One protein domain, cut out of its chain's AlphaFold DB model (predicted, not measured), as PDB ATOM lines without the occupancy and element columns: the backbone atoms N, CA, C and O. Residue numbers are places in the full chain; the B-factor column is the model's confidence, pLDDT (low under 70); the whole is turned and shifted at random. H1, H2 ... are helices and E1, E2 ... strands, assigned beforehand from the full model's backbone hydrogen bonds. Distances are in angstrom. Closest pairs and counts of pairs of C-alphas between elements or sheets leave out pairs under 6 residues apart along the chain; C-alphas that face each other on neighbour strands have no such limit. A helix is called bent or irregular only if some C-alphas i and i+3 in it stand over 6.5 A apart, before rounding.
ATOM      1  N   LEU A  60      19.007 -12.950  56.232       88.44
ATOM      2  CA  LEU A  60      20.300 -12.827  55.551       88.44
ATOM      3  C   LEU A  60      20.172 -12.721  54.020       88.44
ATOM      4  O   LEU A  60      20.792 -11.843  53.408       88.44
ATOM      5  N   ARG A  61      19.321 -13.544  53.397       90.12
ATOM      6  CA  ARG A  61      19.017 -13.459  51.958       90.12
ATOM      7  C   ARG A  61      18.550 -12.078  51.521       90.12
ATOM      8  O   ARG A  61      19.090 -11.510  50.568       90.12
ATOM      9  N   GLU A  62      17.531 -11.551  52.193       90.81
ATOM     10  CA  GLU A  62      16.928 -10.267  51.839       90.81
ATOM     11  C   GLU A  62      17.895  -9.119  52.131       90.81
ATOM     12  O   GLU A  62      17.987  -8.153  51.367       90.81
ATOM     13  N   HIS A  63      18.712  -9.261  53.175       89.94
ATOM     14  CA  HIS A  63      19.786  -8.327  53.460       89.94
ATOM     15  C   HIS A  63      20.824  -8.296  52.331       89.94
ATOM     16  O   HIS A  63      21.144  -7.213  51.838       89.94
ATOM     17  N   ILE A  64      21.335  -9.452  51.887       92.12
ATOM     18  CA  ILE A  64      22.297  -9.533  50.772       92.12
ATOM     19  C   ILE A  64      21.677  -8.961  49.495       92.12
ATOM     20  O   ILE A  64      22.324  -8.169  48.807       92.12
ATOM     21  N   ARG A  65      20.408  -9.277  49.206       92.75
ATOM     22  CA  ARG A  65      19.663  -8.705  48.074       92.75
ATOM     23  C   ARG A  65      19.590  -7.179  48.161       92.75
ATOM     24  O   ARG A  65      19.879  -6.490  47.186       92.75
ATOM     25  N   THR A  66      19.267  -6.641  49.334       92.75
ATOM     26  CA  THR A  66      19.226  -5.193  49.578       92.75
ATOM     27  C   THR A  66      20.602  -4.550  49.399       92.75
ATOM     28  O   THR A  66      20.703  -3.479  48.796       92.75
ATOM     29  N   GLN A  67      21.676  -5.187  49.880       92.88
ATOM     30  CA  GLN A  67      23.035  -4.677  49.672       92.88
ATOM     31  C   GLN A  67      23.450  -4.724  48.206       92.88
ATOM     32  O   GLN A  67      24.038  -3.756  47.732       92.88
ATOM     33  N   ARG A  68      23.076  -5.769  47.458       94.94
ATOM     34  CA  ARG A  68      23.276  -5.821  46.003       94.94
ATOM     35  C   ARG A  68      22.616  -4.630  45.318       94.94
ATOM     36  O   ARG A  68      23.274  -3.931  44.558       94.94
ATOM     37  N   SER A  69      21.358  -4.335  45.645       95.38
ATOM     38  CA  SER A  69      20.640  -3.179  45.089       95.38
ATOM     39  C   SER A  69      21.324  -1.849  45.420       95.38
ATOM     40  O   SER A  69      21.447  -0.981  44.556       95.38
ATOM     41  N   LYS A  70      21.815  -1.683  46.655       95.12
ATOM     42  CA  LYS A  70      22.585  -0.494  47.060       95.12
ATOM     43  C   LYS A  70      23.914  -0.390  46.319       95.12
ATOM     44  O   LYS A  70      24.297   0.706  45.924       95.12
ATOM     45  N   TYR A  71      24.594  -1.510  46.117       96.12
ATOM     46  CA  TYR A  71      25.857  -1.557  45.394       96.12
ATOM     47  C   TYR A  71      25.664  -1.279  43.895       96.12
ATOM     48  O   TYR A  71      26.399  -0.480  43.327       96.12
ATOM     49  N   ASN A  72      24.604  -1.805  43.273       96.75
ATOM     50  CA  ASN A  72      24.209  -1.436  41.909       96.75
ATOM     51  C   ASN A  72      23.921   0.072  41.802       96.75
ATOM     52  O   ASN A  72      24.379   0.730  40.871       96.75
ATOM     53  N   ASN A  73      23.196   0.647  42.766       96.44
ATOM     54  CA  ASN A  73      22.953   2.092  42.811       96.44
ATOM     55  C   ASN A  73      24.278   2.872  42.904       96.44
ATOM     56  O   ASN A  73      24.506   3.782  42.111       96.44
ATOM     57  N   PHE A  74      25.186   2.457  43.790       96.44
ATOM     58  CA  PHE A  74      26.530   3.024  43.898       96.44
ATOM     59  C   PHE A  74      27.309   2.951  42.575       96.44
ATOM     60  O   PHE A  74      27.888   3.956  42.162       96.44
ATOM     61  N   ILE A  75      27.287   1.810  41.875       96.69
ATOM     62  CA  ILE A  75      27.952   1.653  40.573       96.69
ATOM     63  C   ILE A  75      27.449   2.701  39.577       96.69
ATOM     64  O   ILE A  75      28.252   3.380  38.937       96.69
ATOM     65  N   ASN A  76      26.129   2.837  39.455       97.00
ATOM     66  CA  ASN A  76      25.505   3.675  38.431       97.00
ATOM     67  C   ASN A  76      25.565   5.169  38.747       97.00
ATOM     68  O   ASN A  76      25.800   5.974  37.851       97.00
ATOM     69  N   ASN A  77      25.352   5.537  40.009       96.81
ATOM     70  CA  ASN A  77      25.145   6.929  40.410       96.81
ATOM     71  C   ASN A  77      26.368   7.553  41.084       96.81
ATOM     72  O   ASN A  77      26.349   8.739  41.403       96.81
ATOM     73  N   THR A  78      27.420   6.778  41.345       96.25
ATOM     74  CA  THR A  78      28.629   7.282  42.007       96.25
ATOM     75  C   THR A  78      29.889   6.806  41.305       96.25
ATOM     76  O   THR A  78      30.616   7.628  40.762       96.25
ATOM     77  N   LEU A  79      30.139   5.496  41.249       95.56
ATOM     78  CA  LEU A  79      31.406   4.968  40.744       95.56
ATOM     79  C   LEU A  79      31.632   5.290  39.259       95.56
ATOM     80  O   LEU A  79      32.619   5.944  38.933       95.56
ATOM     81  N   CYS A  80      30.724   4.872  38.367       95.25
ATOM     82  CA  CYS A  80      30.896   5.094  36.927       95.25
ATOM     83  C   CYS A  80      30.963   6.591  36.571       95.25
ATOM     84  O   CYS A  80      31.853   6.957  35.806       95.25
ATOM     85  N   PRO A  81      30.091   7.473  37.110       95.50
ATOM     86  CA  PRO A  81      30.234   8.913  36.907       95.50
ATOM     87  C   PRO A  81      31.605   9.441  37.341       95.50
ATOM     88  O   PRO A  81      32.281  10.078  36.540       95.50
ATOM     89  N   SER A  82      32.075   9.099  38.547       94.94
ATOM     90  CA  SER A  82      33.387   9.549  39.029       94.94
ATOM     91  C   SER A  82      34.551   9.031  38.181       94.94
ATOM     92  O   SER A  82      35.505   9.769  37.955       94.94
ATOM     93  N   GLN A  83      34.494   7.785  37.696       94.81
ATOM     94  CA  GLN A  83      35.516   7.246  36.789       94.81
ATOM     95  C   GLN A  83      35.532   7.980  35.445       94.81
ATOM     96  O   GLN A  83      36.604   8.314  34.949       94.81
ATOM     97  N   ARG A  84      34.357   8.273  34.874       93.50
ATOM     98  CA  ARG A  84      34.240   9.015  33.609       93.50
ATOM     99  C   ARG A  84      34.717  10.449  33.737       93.50
ATOM    100  O   ARG A  84      35.419  10.920  32.850       93.50
ATOM    101  N   ASP A  85      34.361  11.124  34.824       92.25
ATOM    102  CA  ASP A  85      34.815  12.490  35.082       92.25
ATOM    103  C   ASP A  85      36.335  12.531  35.252       92.25
ATOM    104  O   ASP A  85      36.995  13.373  34.646       92.25
ATOM    105  N   TRP A  86      36.904  11.572  35.988       92.75
ATOM    106  CA  TRP A  86      38.354  11.450  36.113       92.75
ATOM    107  C   TRP A  86      39.027  11.182  34.762       92.75
ATOM    108  O   TRP A  86      39.980  11.870  34.409       92.75
ATOM    109  N   ALA A  87      38.511  10.226  33.986       90.19
ATOM    110  CA  ALA A  87      39.058   9.885  32.676       90.19
ATOM    111  C   ALA A  87      38.963  11.060  31.688       90.19
ATOM    112  O   ALA A  87      39.910  11.309  30.945       90.19
ATOM    113  N   ARG A  88      37.871  11.838  31.739       87.69
ATOM    114  CA  ARG A  88      37.719  13.097  30.993       87.69
ATOM    115  C   ARG A  88      38.802  14.095  31.393       87.69
ATOM    116  O   ARG A  88      39.507  14.592  30.524       87.69
ATOM    117  N   SER A  89      38.982  14.349  32.690       87.31
ATOM    118  CA  SER A  89      40.021  15.270  33.171       87.31
ATOM    119  C   SER A  89      41.436  14.807  32.814       87.31
ATOM    120  O   SER A  89      42.288  15.634  32.497       87.31
ATOM    121  N   ALA A  90      41.694  13.498  32.831       85.81
ATOM    122  CA  ALA A  90      42.953  12.928  32.365       85.81
ATOM    123  C   ALA A  90      43.143  13.149  30.852       85.81
ATOM    124  O   ALA A  90      44.219  13.555  30.434       85.81
ATOM    125  N   ALA A  91      42.114  12.965  30.025       81.38
ATOM    126  CA  ALA A  91      42.186  13.268  28.594       81.38
ATOM    127  C   ALA A  91      42.430  14.769  28.323       81.38
ATOM    128  O   ALA A  91      43.335  15.127  27.566       81.38
ATOM    129  N   GLU A  92      41.694  15.653  29.002       82.50
ATOM    130  CA  GLU A  92      41.818  17.113  28.877       82.50
ATOM    131  C   GLU A  92      43.200  17.626  29.292       82.50
ATOM    132  O   GLU A  92      43.774  18.483  28.615       82.50
ATOM    133  N   ALA A  93      43.778  17.072  30.365       81.06
ATOM    134  CA  ALA A  93      45.143  17.386  30.800       81.06
ATOM    135  C   ALA A  93      46.191  17.084  29.714       81.06
ATOM    136  O   ALA A  93      47.264  17.682  29.698       81.06
ATOM    137  N   HIS A  94      45.856  16.199  28.778       73.44
ATOM    138  CA  HIS A  94      46.680  15.831  27.637       73.44
ATOM    139  C   HIS A  94      46.221  16.484  26.317       73.44
ATOM    140  O   HIS A  94      46.679  16.106  25.238       73.44
ATOM    141  N   GLY A  95      45.357  17.505  26.388       74.25
ATOM    142  CA  GLY A  95      44.926  18.304  25.238       74.25
ATOM    143  C   GLY A  95      43.884  17.629  24.347       74.25
ATOM    144  O   GLY A  95      43.734  18.023  23.190       74.25
ATOM    145  N   ILE A  96      43.182  16.619  24.862       73.38
ATOM    146  CA  ILE A  96      42.107  15.911  24.163       73.38
ATOM    147  C   ILE A  96      40.767  16.430  24.685       73.38
ATOM    148  O   ILE A  96      40.558  16.482  25.892       73.38
ATOM    149  N   ASP A  97      39.859  16.790  23.779       70.62
ATOM    150  CA  ASP A  97      38.467  17.115  24.105       70.62
ATOM    151  C   ASP A  97      37.590  15.873  23.852       70.62
ATOM    152  O   ASP A  97      37.277  15.570  22.696       70.62
ATOM    153  N   PRO A  98      37.204  15.121  24.898       64.31
ATOM    154  CA  PRO A  98      36.470  13.870  24.731       64.31
ATOM    155  C   PRO A  98      34.998  14.058  24.332       64.31
ATOM    156  O   PRO A  98      34.333  13.064  24.049       64.31
ATOM    157  N   GLU A  99      34.468  15.288  24.309       64.38
ATOM    158  CA  GLU A  99      33.083  15.569  23.893       64.38
ATOM    159  C   GLU A  99      32.963  15.929  22.405       64.38
ATOM    160  O   GLU A  99      31.884  15.787  21.829       64.38
ATOM    161  N   HIS A 100      34.057  16.369  21.776       58.31
ATOM    162  CA  HIS A 100      34.074  16.815  20.377       58.31
ATOM    163  C   HIS A 100      34.950  15.960  19.460       58.31
ATOM    164  O   HIS A 100      34.864  16.092  18.237       58.31
ATOM    165  N   ASP A 101      35.795  15.101  20.027       57.59
ATOM    166  CA  ASP A 101      36.646  14.203  19.263       57.59
ATOM    167  C   ASP A 101      36.085  12.775  19.353       57.59
ATOM    168  O   ASP A 101      36.531  11.966  20.163       57.59
ATOM    169  N   ASP A 102      35.132  12.431  18.472       52.06
ATOM    170  CA  ASP A 102      34.604  11.057  18.285       52.06
ATOM    171  C   ASP A 102      35.729  10.013  18.064       52.06
ATOM    172  O   ASP A 102      35.514   8.802  18.117       52.06
ATOM    173  N   ALA A 103      36.948  10.497  17.799       46.78
ATOM    174  CA  ALA A 103      38.171   9.755  17.557       46.78
ATOM    175  C   ALA A 103      39.172   9.758  18.731       46.78
ATOM    176  O   ALA A 103      40.310   9.328  18.521       46.78
ATOM    177  N   TRP A 104      38.822  10.211  19.946       56.25
ATOM    178  CA  TRP A 104      39.755  10.087  21.082       56.25
ATOM    179  C   TRP A 104      40.116   8.617  21.362       56.25
ATOM    180  O   TRP A 104      41.269   8.335  21.669       56.25
ATOM    181  N   ILE A 105      39.200   7.693  21.030       52.62
ATOM    182  CA  ILE A 105      39.369   6.226  21.020       52.62
ATOM    183  C   ILE A 105      40.372   5.740  19.929       52.62
ATOM    184  O   ILE A 105      40.586   4.546  19.737       52.62
ATOM    185  N   GLY A 106      41.076   6.623  19.210       47.03
ATOM    186  CA  GLY A 106      42.092   6.215  18.222       47.03
ATOM    187  C   GLY A 106      43.273   7.164  18.008       47.03
ATOM    188  O   GLY A 106      44.091   6.907  17.127       47.03
ATOM    189  N   LYS A 107      43.386   8.265  18.762       46.41
ATOM    190  CA  LYS A 107      44.416   9.308  18.543       46.41
ATOM    191  C   LYS A 107      45.571   9.293  19.552       46.41
ATOM    192  O   LYS A 107      46.496  10.095  19.444       46.41
ATOM    193  N   THR A 108      45.541   8.391  20.517       49.03
ATOM    194  CA  THR A 108      46.316   8.490  21.767       49.03
ATOM    195  C   THR A 108      47.568   7.622  21.833       49.03
ATOM    196  O   THR A 108      48.272   7.653  22.838       49.03
ATOM    197  N   GLU A 109      47.930   6.948  20.737       47.38
ATOM    198  CA  GLU A 109      49.112   6.072  20.625       47.38
ATOM    199  C   GLU A 109      50.456   6.773  20.952       47.38
ATOM    200  O   GLU A 109      51.481   6.119  21.112       47.38
ATOM    201  N   LYS A 110      50.476   8.113  21.066       45.72
ATOM    202  CA  LYS A 110      51.670   8.919  21.394       45.72
ATOM    203  C   LYS A 110      51.520   9.865  22.590       45.72
ATOM    204  O   LYS A 110      52.400  10.695  22.797       45.72
ATOM    205  N   VAL A 111      50.403   9.818  23.316       49.56
ATOM    206  CA  VAL A 111      50.041  10.890  24.266       49.56
ATOM    207  C   VAL A 111      50.294  10.515  25.730       49.56
ATOM    208  O   VAL A 111      50.471  11.406  26.562       49.56
ATOM    209  N   TYR A 112      50.386   9.223  26.042       55.09
ATOM    210  CA  TYR A 112      50.523   8.754  27.415       55.09
ATOM    211  C   TYR A 112      51.775   7.895  27.607       55.09
ATOM    212  O   TYR A 112      51.739   6.684  27.404       55.09
ATOM    213  N   ASP A 113      52.870   8.508  28.053       59.28
ATOM    214  CA  ASP A 113      54.020   7.739  28.552       59.28
ATOM    215  C   ASP A 113      53.681   7.023  29.883       59.28
ATOM    216  O   ASP A 113      54.293   6.004  30.202       59.28
ATOM    217  N   ASP A 114      52.661   7.505  30.615       66.12
ATOM    218  CA  ASP A 114      52.329   7.049  31.975       66.12
ATOM    219  C   ASP A 114      51.017   6.235  32.098       66.12
ATOM    220  O   ASP A 114      50.822   5.564  33.110       66.12
ATOM    221  N   LEU A 115      50.108   6.255  31.107       73.75
ATOM    222  CA  LEU A 115      48.834   5.508  31.163       73.75
ATOM    223  C   LEU A 115      48.305   5.118  29.768       73.75
ATOM    224  O   LEU A 115      47.753   5.969  29.079       73.75
ATOM    225  N   PRO A 116      48.408   3.851  29.336       78.19
ATOM    226  CA  PRO A 116      47.993   3.446  27.995       78.19
ATOM    227  C   PRO A 116      46.545   3.839  27.677       78.19
ATOM    228  O   PRO A 116      45.667   3.726  28.532       78.19
ATOM    229  N   GLN A 117      46.280   4.227  26.426       77.44
ATOM    230  CA  GLN A 117      44.929   4.564  25.962       77.44
ATOM    231  C   GLN A 117      43.909   3.479  26.331       77.44
ATOM    232  O   GLN A 117      42.828   3.785  26.816       77.44
ATOM    233  N   GLU A 118      44.271   2.214  26.119       82.75
ATOM    234  CA  GLU A 118      43.405   1.064  26.384       82.75
ATOM    235  C   GLU A 118      42.921   1.038  27.841       82.75
ATOM    236  O   GLU A 118      41.762   0.730  28.101       82.75
ATOM    237  N   VAL A 119      43.783   1.442  28.784       86.25
ATOM    238  CA  VAL A 119      43.449   1.546  30.209       86.25
ATOM    239  C   VAL A 119      42.453   2.678  30.444       86.25
ATOM    240  O   VAL A 119      41.502   2.507  31.202       86.25
ATOM    241  N   LEU A 120      42.629   3.824  29.786       86.44
ATOM    242  CA  LEU A 120      41.717   4.961  29.925       86.44
ATOM    243  C   LEU A 120      40.333   4.660  29.327       86.44
ATOM    244  O   LEU A 120      39.317   4.925  29.974       86.44
ATOM    245  N   ASP A 121      40.299   4.061  28.135       86.06
ATOM    246  CA  ASP A 121      39.074   3.640  27.447       86.06
ATOM    247  C   ASP A 121      38.302   2.620  28.292       86.06
ATOM    248  O   ASP A 121      37.086   2.727  28.496       86.06
ATOM    249  N   GLU A 122      39.020   1.646  28.847       91.19
ATOM    250  CA  GLU A 122      38.472   0.648  29.753       91.19
ATOM    251  C   GLU A 122      37.927   1.279  31.038       91.19
ATOM    252  O   GLU A 122      36.787   0.993  31.414       91.19
ATOM    253  N   PHE A 123      38.685   2.177  31.672       92.75
ATOM    254  CA  PHE A 123      38.289   2.851  32.910       92.75
ATOM    255  C   PHE A 123      37.066   3.753  32.730       92.75
ATOM    256  O   PHE A 123      36.226   3.852  33.625       92.75
ATOM    257  N   TYR A 124      36.947   4.397  31.568       91.62
ATOM    258  CA  TYR A 124      35.784   5.201  31.198       91.62
ATOM    259  C   TYR A 124      34.538   4.328  30.970       91.62
ATOM    260  O   TYR A 124      33.409   4.692  31.329       91.62
ATOM    261  N   THR A 125      34.738   3.164  30.352       91.19
ATOM    262  CA  THR A 125      33.655   2.294  29.883       91.19
ATOM    263  C   THR A 125      33.104   1.408  30.992       91.19
ATOM    264  O   THR A 125      31.878   1.272  31.122       91.19
ATOM    265  N   TYR A 126      33.981   0.799  31.789       95.31
ATOM    266  CA  TYR A 126      33.642  -0.249  32.744       95.31
ATOM    267  C   TYR A 126      33.860   0.195  34.195       95.31
ATOM    268  O   TYR A 126      34.845   0.869  34.511       95.31
ATOM    269  N   PRO A 127      32.973  -0.225  35.117       95.81
ATOM    270  CA  PRO A 127      33.239  -0.064  36.535       95.81
ATOM    271  C   PRO A 127      34.466  -0.902  36.905       95.81
ATOM    272  O   PRO A 127      34.452  -2.114  36.720       95.81
ATOM    273  N   CYS A 128      35.518  -0.274  37.415       94.25
ATOM    274  CA  CYS A 128      36.753  -0.963  37.819       94.25
ATOM    275  C   CYS A 128      36.855  -0.991  39.348       94.25
ATOM    276  O   CYS A 128      36.099  -0.267  39.990       94.25
ATOM    277  N   LEU A 129      37.727  -1.807  39.953       90.44
ATOM    278  CA  LEU A 129      37.972  -1.881  41.409       90.44
ATOM    279  C   LEU A 129      39.192  -1.067  41.862       90.44
ATOM    280  O   LEU A 129      39.218  -0.558  42.985       90.44
ATOM    281  N   ASN A 130      40.190  -0.928  40.999       88.94
ATOM    282  CA  ASN A 130      41.489  -0.328  41.283       88.94
ATOM    283  C   ASN A 130      41.667   1.059  40.649       88.94
ATOM    284  O   ASN A 130      40.886   1.492  39.805       88.94
ATOM    285  N   ASP A 131      42.702   1.755  41.116       87.81
ATOM    286  CA  ASP A 131      43.152   3.041  40.588       87.81
ATOM    287  C   ASP A 131      43.908   2.821  39.261       87.81
ATOM    288  O   ASP A 131      44.860   2.025  39.243       87.81
ATOM    289  N   PRO A 132      43.517   3.504  38.167       87.12
ATOM    290  CA  PRO A 132      44.149   3.350  36.860       87.12
ATOM    291  C   PRO A 132      45.619   3.780  36.868       87.12
ATOM    292  O   PRO A 132      46.405   3.260  36.089       87.12
ATOM    293  N   THR A 133      46.028   4.672  37.772       83.94
ATOM    294  CA  THR A 133      47.404   5.189  37.848       83.94
ATOM    295  C   THR A 133      48.383   4.241  38.541       83.94
ATOM    296  O   THR A 133      49.595   4.407  38.432       83.94
ATOM    297  N   MET A 134      47.877   3.242  39.269       79.75
ATOM    298  CA  MET A 134      48.704   2.353  40.096       79.75
ATOM    299  C   MET A 134      49.099   1.066  39.377       79.75
ATOM    300  O   MET A 134      50.025   0.371  39.801       79.75
ATOM    301  N   THR A 135      48.372   0.697  38.325       76.44
ATOM    302  CA  THR A 135      48.538  -0.590  37.652       76.44
ATOM    303  C   THR A 135      48.172  -0.490  36.180       76.44
ATOM    304  O   THR A 135      47.130   0.059  35.850       76.44
ATOM    305  N   ASN A 136      48.935  -1.164  35.322       75.31
ATOM    306  CA  ASN A 136      48.665  -1.200  33.881       75.31
ATOM    307  C   ASN A 136      47.449  -2.060  33.487       75.31
ATOM    308  O   ASN A 136      47.077  -2.071  32.322       75.31
ATOM    309  N   ASN A 137      46.846  -2.785  34.438       84.56
ATOM    310  CA  ASN A 137      45.669  -3.619  34.202       84.56
ATOM    311  C   ASN A 137      44.592  -3.252  35.220       84.56
ATOM    312  O   ASN A 137      44.861  -3.256  36.428       84.56
ATOM    313  N   LEU A 138      43.384  -2.994  34.741       90.62
ATOM    314  CA  LEU A 138      42.229  -2.739  35.584       90.62
ATOM    315  C   LEU A 138      41.542  -4.052  35.943       90.62
ATOM    316  O   LEU A 138      41.552  -5.006  35.175       90.62
ATOM    317  N   GLU A 139      40.987  -4.096  37.143       93.06
ATOM    318  CA  GLU A 139      40.134  -5.179  37.604       93.06
ATOM    319  C   GLU A 139      38.684  -4.723  37.431       93.06
ATOM    320  O   GLU A 139      38.184  -3.894  38.203       93.06
ATOM    321  N   ARG A 140      38.017  -5.207  36.382       94.88
ATOM    322  CA  ARG A 140      36.645  -4.823  36.032       94.88
ATOM    323  C   ARG A 140      35.654  -5.535  36.936       94.88
ATOM    324  O   ARG A 140      35.705  -6.749  37.099       94.88
ATOM    325  N   ILE A 141      34.674  -4.793  37.438       96.25
ATOM    326  CA  ILE A 141      33.492  -5.360  38.084       96.25
ATOM    327  C   ILE A 141      32.582  -5.921  36.991       96.25
ATOM    328  O   ILE A 141      32.130  -5.193  36.097       96.25
ATOM    329  N   MET A 142      32.267  -7.211  37.077       96.75
ATOM    330  CA  MET A 142      31.429  -7.879  36.085       96.75
ATOM    331  C   MET A 142      29.979  -7.422  36.236       96.75
ATOM    332  O   MET A 142      29.282  -7.764  37.195       96.75
ATOM    333  N   THR A 143      29.517  -6.636  35.263       97.12
ATOM    334  CA  THR A 143      28.156  -6.097  35.213       97.12
ATOM    335  C   THR A 143      27.468  -6.444  33.903       97.12
ATOM    336  O   THR A 143      28.109  -6.494  32.852       97.12
ATOM    337  N   ASP A 144      26.158  -6.641  33.967       96.75
ATOM    338  CA  ASP A 144      25.287  -6.732  32.803       96.75
ATOM    339  C   ASP A 144      24.600  -5.379  32.580       96.75
ATOM    340  O   ASP A 144      24.292  -4.653  33.531       96.75
ATOM    341  N   LEU A 145      24.420  -5.008  31.311       94.94
ATOM    342  CA  LEU A 145      23.761  -3.762  30.930       94.94
ATOM    343  C   LEU A 145      22.269  -4.026  30.724       94.94
ATOM    344  O   LEU A 145      21.882  -4.808  29.855       94.94
ATOM    345  N   ASN A 146      21.443  -3.351  31.510       94.12
ATOM    346  CA  ASN A 146      19.995  -3.409  31.401       94.12
ATOM    347  C   ASN A 146      19.494  -2.563  30.223       94.12
ATOM    348  O   ASN A 146      20.191  -1.694  29.695       94.12
ATOM    349  N   SER A 147      18.240  -2.787  29.825       94.44
ATOM    350  CA  SER A 147      17.601  -2.062  28.717       94.44
ATOM    351  C   SER A 147      17.485  -0.550  28.941       94.44
ATOM    352  O   SER A 147      17.335   0.196  27.981       94.44
ATOM    353  N   ASP A 148      17.525  -0.100  30.194       94.12
ATOM    354  CA  ASP A 148      17.506   1.315  30.581       94.12
ATOM    355  C   ASP A 148      18.913   1.942  30.651       94.12
ATOM    356  O   ASP A 148      19.059   3.099  31.039       94.12
ATOM    357  N   GLY A 149      19.952   1.188  30.275       92.00
ATOM    358  CA  GLY A 149      21.346   1.618  30.328       92.00
ATOM    359  C   GLY A 149      21.976   1.538  31.720       92.00
ATOM    360  O   GLY A 149      23.141   1.913  31.871       92.00
ATOM    361  N   THR A 150      21.256   1.043  32.732       94.69
ATOM    362  CA  THR A 150      21.830   0.804  34.060       94.69
ATOM    363  C   THR A 150      22.649  -0.481  34.080       94.69
ATOM    364  O   THR A 150      22.367  -1.448  33.373       94.69
ATOM    365  N   ARG A 151      23.701  -0.492  34.895       96.25
ATOM    366  CA  ARG A 151      24.556  -1.651  35.135       96.25
ATOM    367  C   ARG A 151      24.095  -2.398  36.377       96.25
ATOM    368  O   ARG A 151      23.920  -1.793  37.435       96.25
ATOM    369  N   GLU A 152      23.980  -3.710  36.279       97.12
ATOM    370  CA  GLU A 152      23.742  -4.587  37.422       97.12
ATOM    371  C   GLU A 152      24.914  -5.550  37.585       97.12
ATOM    372  O   GLU A 152      25.369  -6.138  36.609       97.12
ATOM    373  N   VAL A 153      25.419  -5.726  38.809       96.44
ATOM    374  CA  VAL A 153      26.437  -6.751  39.085       96.44
ATOM    375  C   VAL A 153      25.895  -8.109  38.674       96.44
ATOM    376  O   VAL A 153      24.823  -8.496  39.134       96.44
ATOM    377  N   ARG A 154      26.649  -8.842  37.852       95.44
ATOM    378  CA  ARG A 154      26.231 -10.127  37.279       95.44
ATOM    379  C   ARG A 154      25.968 -11.169  38.361       95.44
ATOM    380  O   ARG A 154      24.896 -11.772  38.420       95.44
ATOM    381  N   ARG A 155      26.945 -11.363  39.247       95.44
ATOM    382  CA  ARG A 155      26.871 -12.324  40.351       95.44
ATOM    383  C   ARG A 155      27.599 -11.796  41.584       95.44
ATOM    384  O   ARG A 155      28.503 -10.968  41.484       95.44
TER     385      ARG A 155
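What this domain is: This is residues 60 to 155 of the 267 residues of the protein "RolB_RolC domain-containing protein" of Mesorhizobium sp (UniProt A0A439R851). One long helix, H1, bent between its arms H1a and H1b but running nearly straight, makes the long axis, and the rest of the printed part folds back along one side of it: H2 packs on H1b as the second half of a helical hairpin, and a small two-strand hairpin, E1 and E2, packs by E2 on residues 68 to 76 of H1a. Residues 60 to 67 of H1a stick out past this body, and two long stretches with no named element, residues 94 to 116 and 126 to 142, loop between the helices and from H2 to E1. The printed part has 96 residues, with two named helices and two named strands in the order H1, H2, E1, E2 along the chain; the sheet has the order E1 - E2 and is antiparallel, and the class is mostly helix. The whole is only just loose, close to compact, with a radius of gyration of the C-alphas of 15.3 A, and it is elongated, with spans of 51 by 28 by 17 A.

Where its parts are: The printed part begins with H1, residues 60 to 93, which by its hydrogen bonds was assigned as one helix but is bent: the C-alphas of Asn 77 and Cys 80 are 7.0 A apart. Its arm H1a, residues 60 to 77, begins at C-alpha 60 at (20.300, -12.827, 55.551) and measures 25.4 A from first to last C-alpha. Its arm H1b, residues 80 to 93, measures 19.8 A and ends at C-alpha 93 at (45.143, 17.386, 30.800); residues 78 and 79 belong to neither arm. H2, residues 117 to 125, measures 12.2 A from first to last C-alpha. The strand E1, residues 143 to 145, measures 6.6 A, and the strand E2, residues 151 to 153, measures 6.7 A and ends at C-alpha 153 at (26.437, -6.751, 39.085).

How they stand to each other: The lines of H1a and H1b stand at a shallow tilt of 27 degrees. H1a and H1b are near each other, with 5 pairs of C-alphas within 10 A. H1b and H2 form a helical hairpin. They touch, with 9 pairs of C-alphas within 8 A, and their closest C-alphas, those of Arg 84 and Tyr 124, are 4.8 A apart. They run opposite ways at a shallow tilt of 34 degrees, only just short of steep. In H1a, H1b and H2 every O i to N i+4 pair is within hydrogen-bond range. E1 and E2 form a hairpin of antiparallel neighbour strands, with 147 degrees between their directions. The C-alphas of Thr 143 and Val 153, which face each other, are 4.3 A apart. N 144 and O 152 are within hydrogen-bond range at 2.8 A, and so are N 152 and O 144 at 2.9 A. H1a and E2 have 6 pairs of C-alphas within 8 A, and their closest C-alphas, those of Asn 72 and Glu 152, are 5.5 A apart. H1a is apart from H2 and from E1. H1b is apart from E1 and E2, and H2 is apart from E2.

The domain as a whole: The two C-alphas farthest apart, those of Leu 60 and Lys 110, are 51.2 A apart, while those of Leu 60 and Arg 155, the first and last printed, are 16.6 A apart. Residues 60 to 67, which belong to H1a, stand free; without them the body has 88 residues and spans 40 by 28 by 17 A. The printed part has no cut. The links from H1 to H2, with 23 residues, and from H2 to E1, with 17 residues, are long, and the link from E1 to E2, with 5 residues, is tight. The mean pLDDT of the printed part is 83.7, and residues 98 to 114 are under 70.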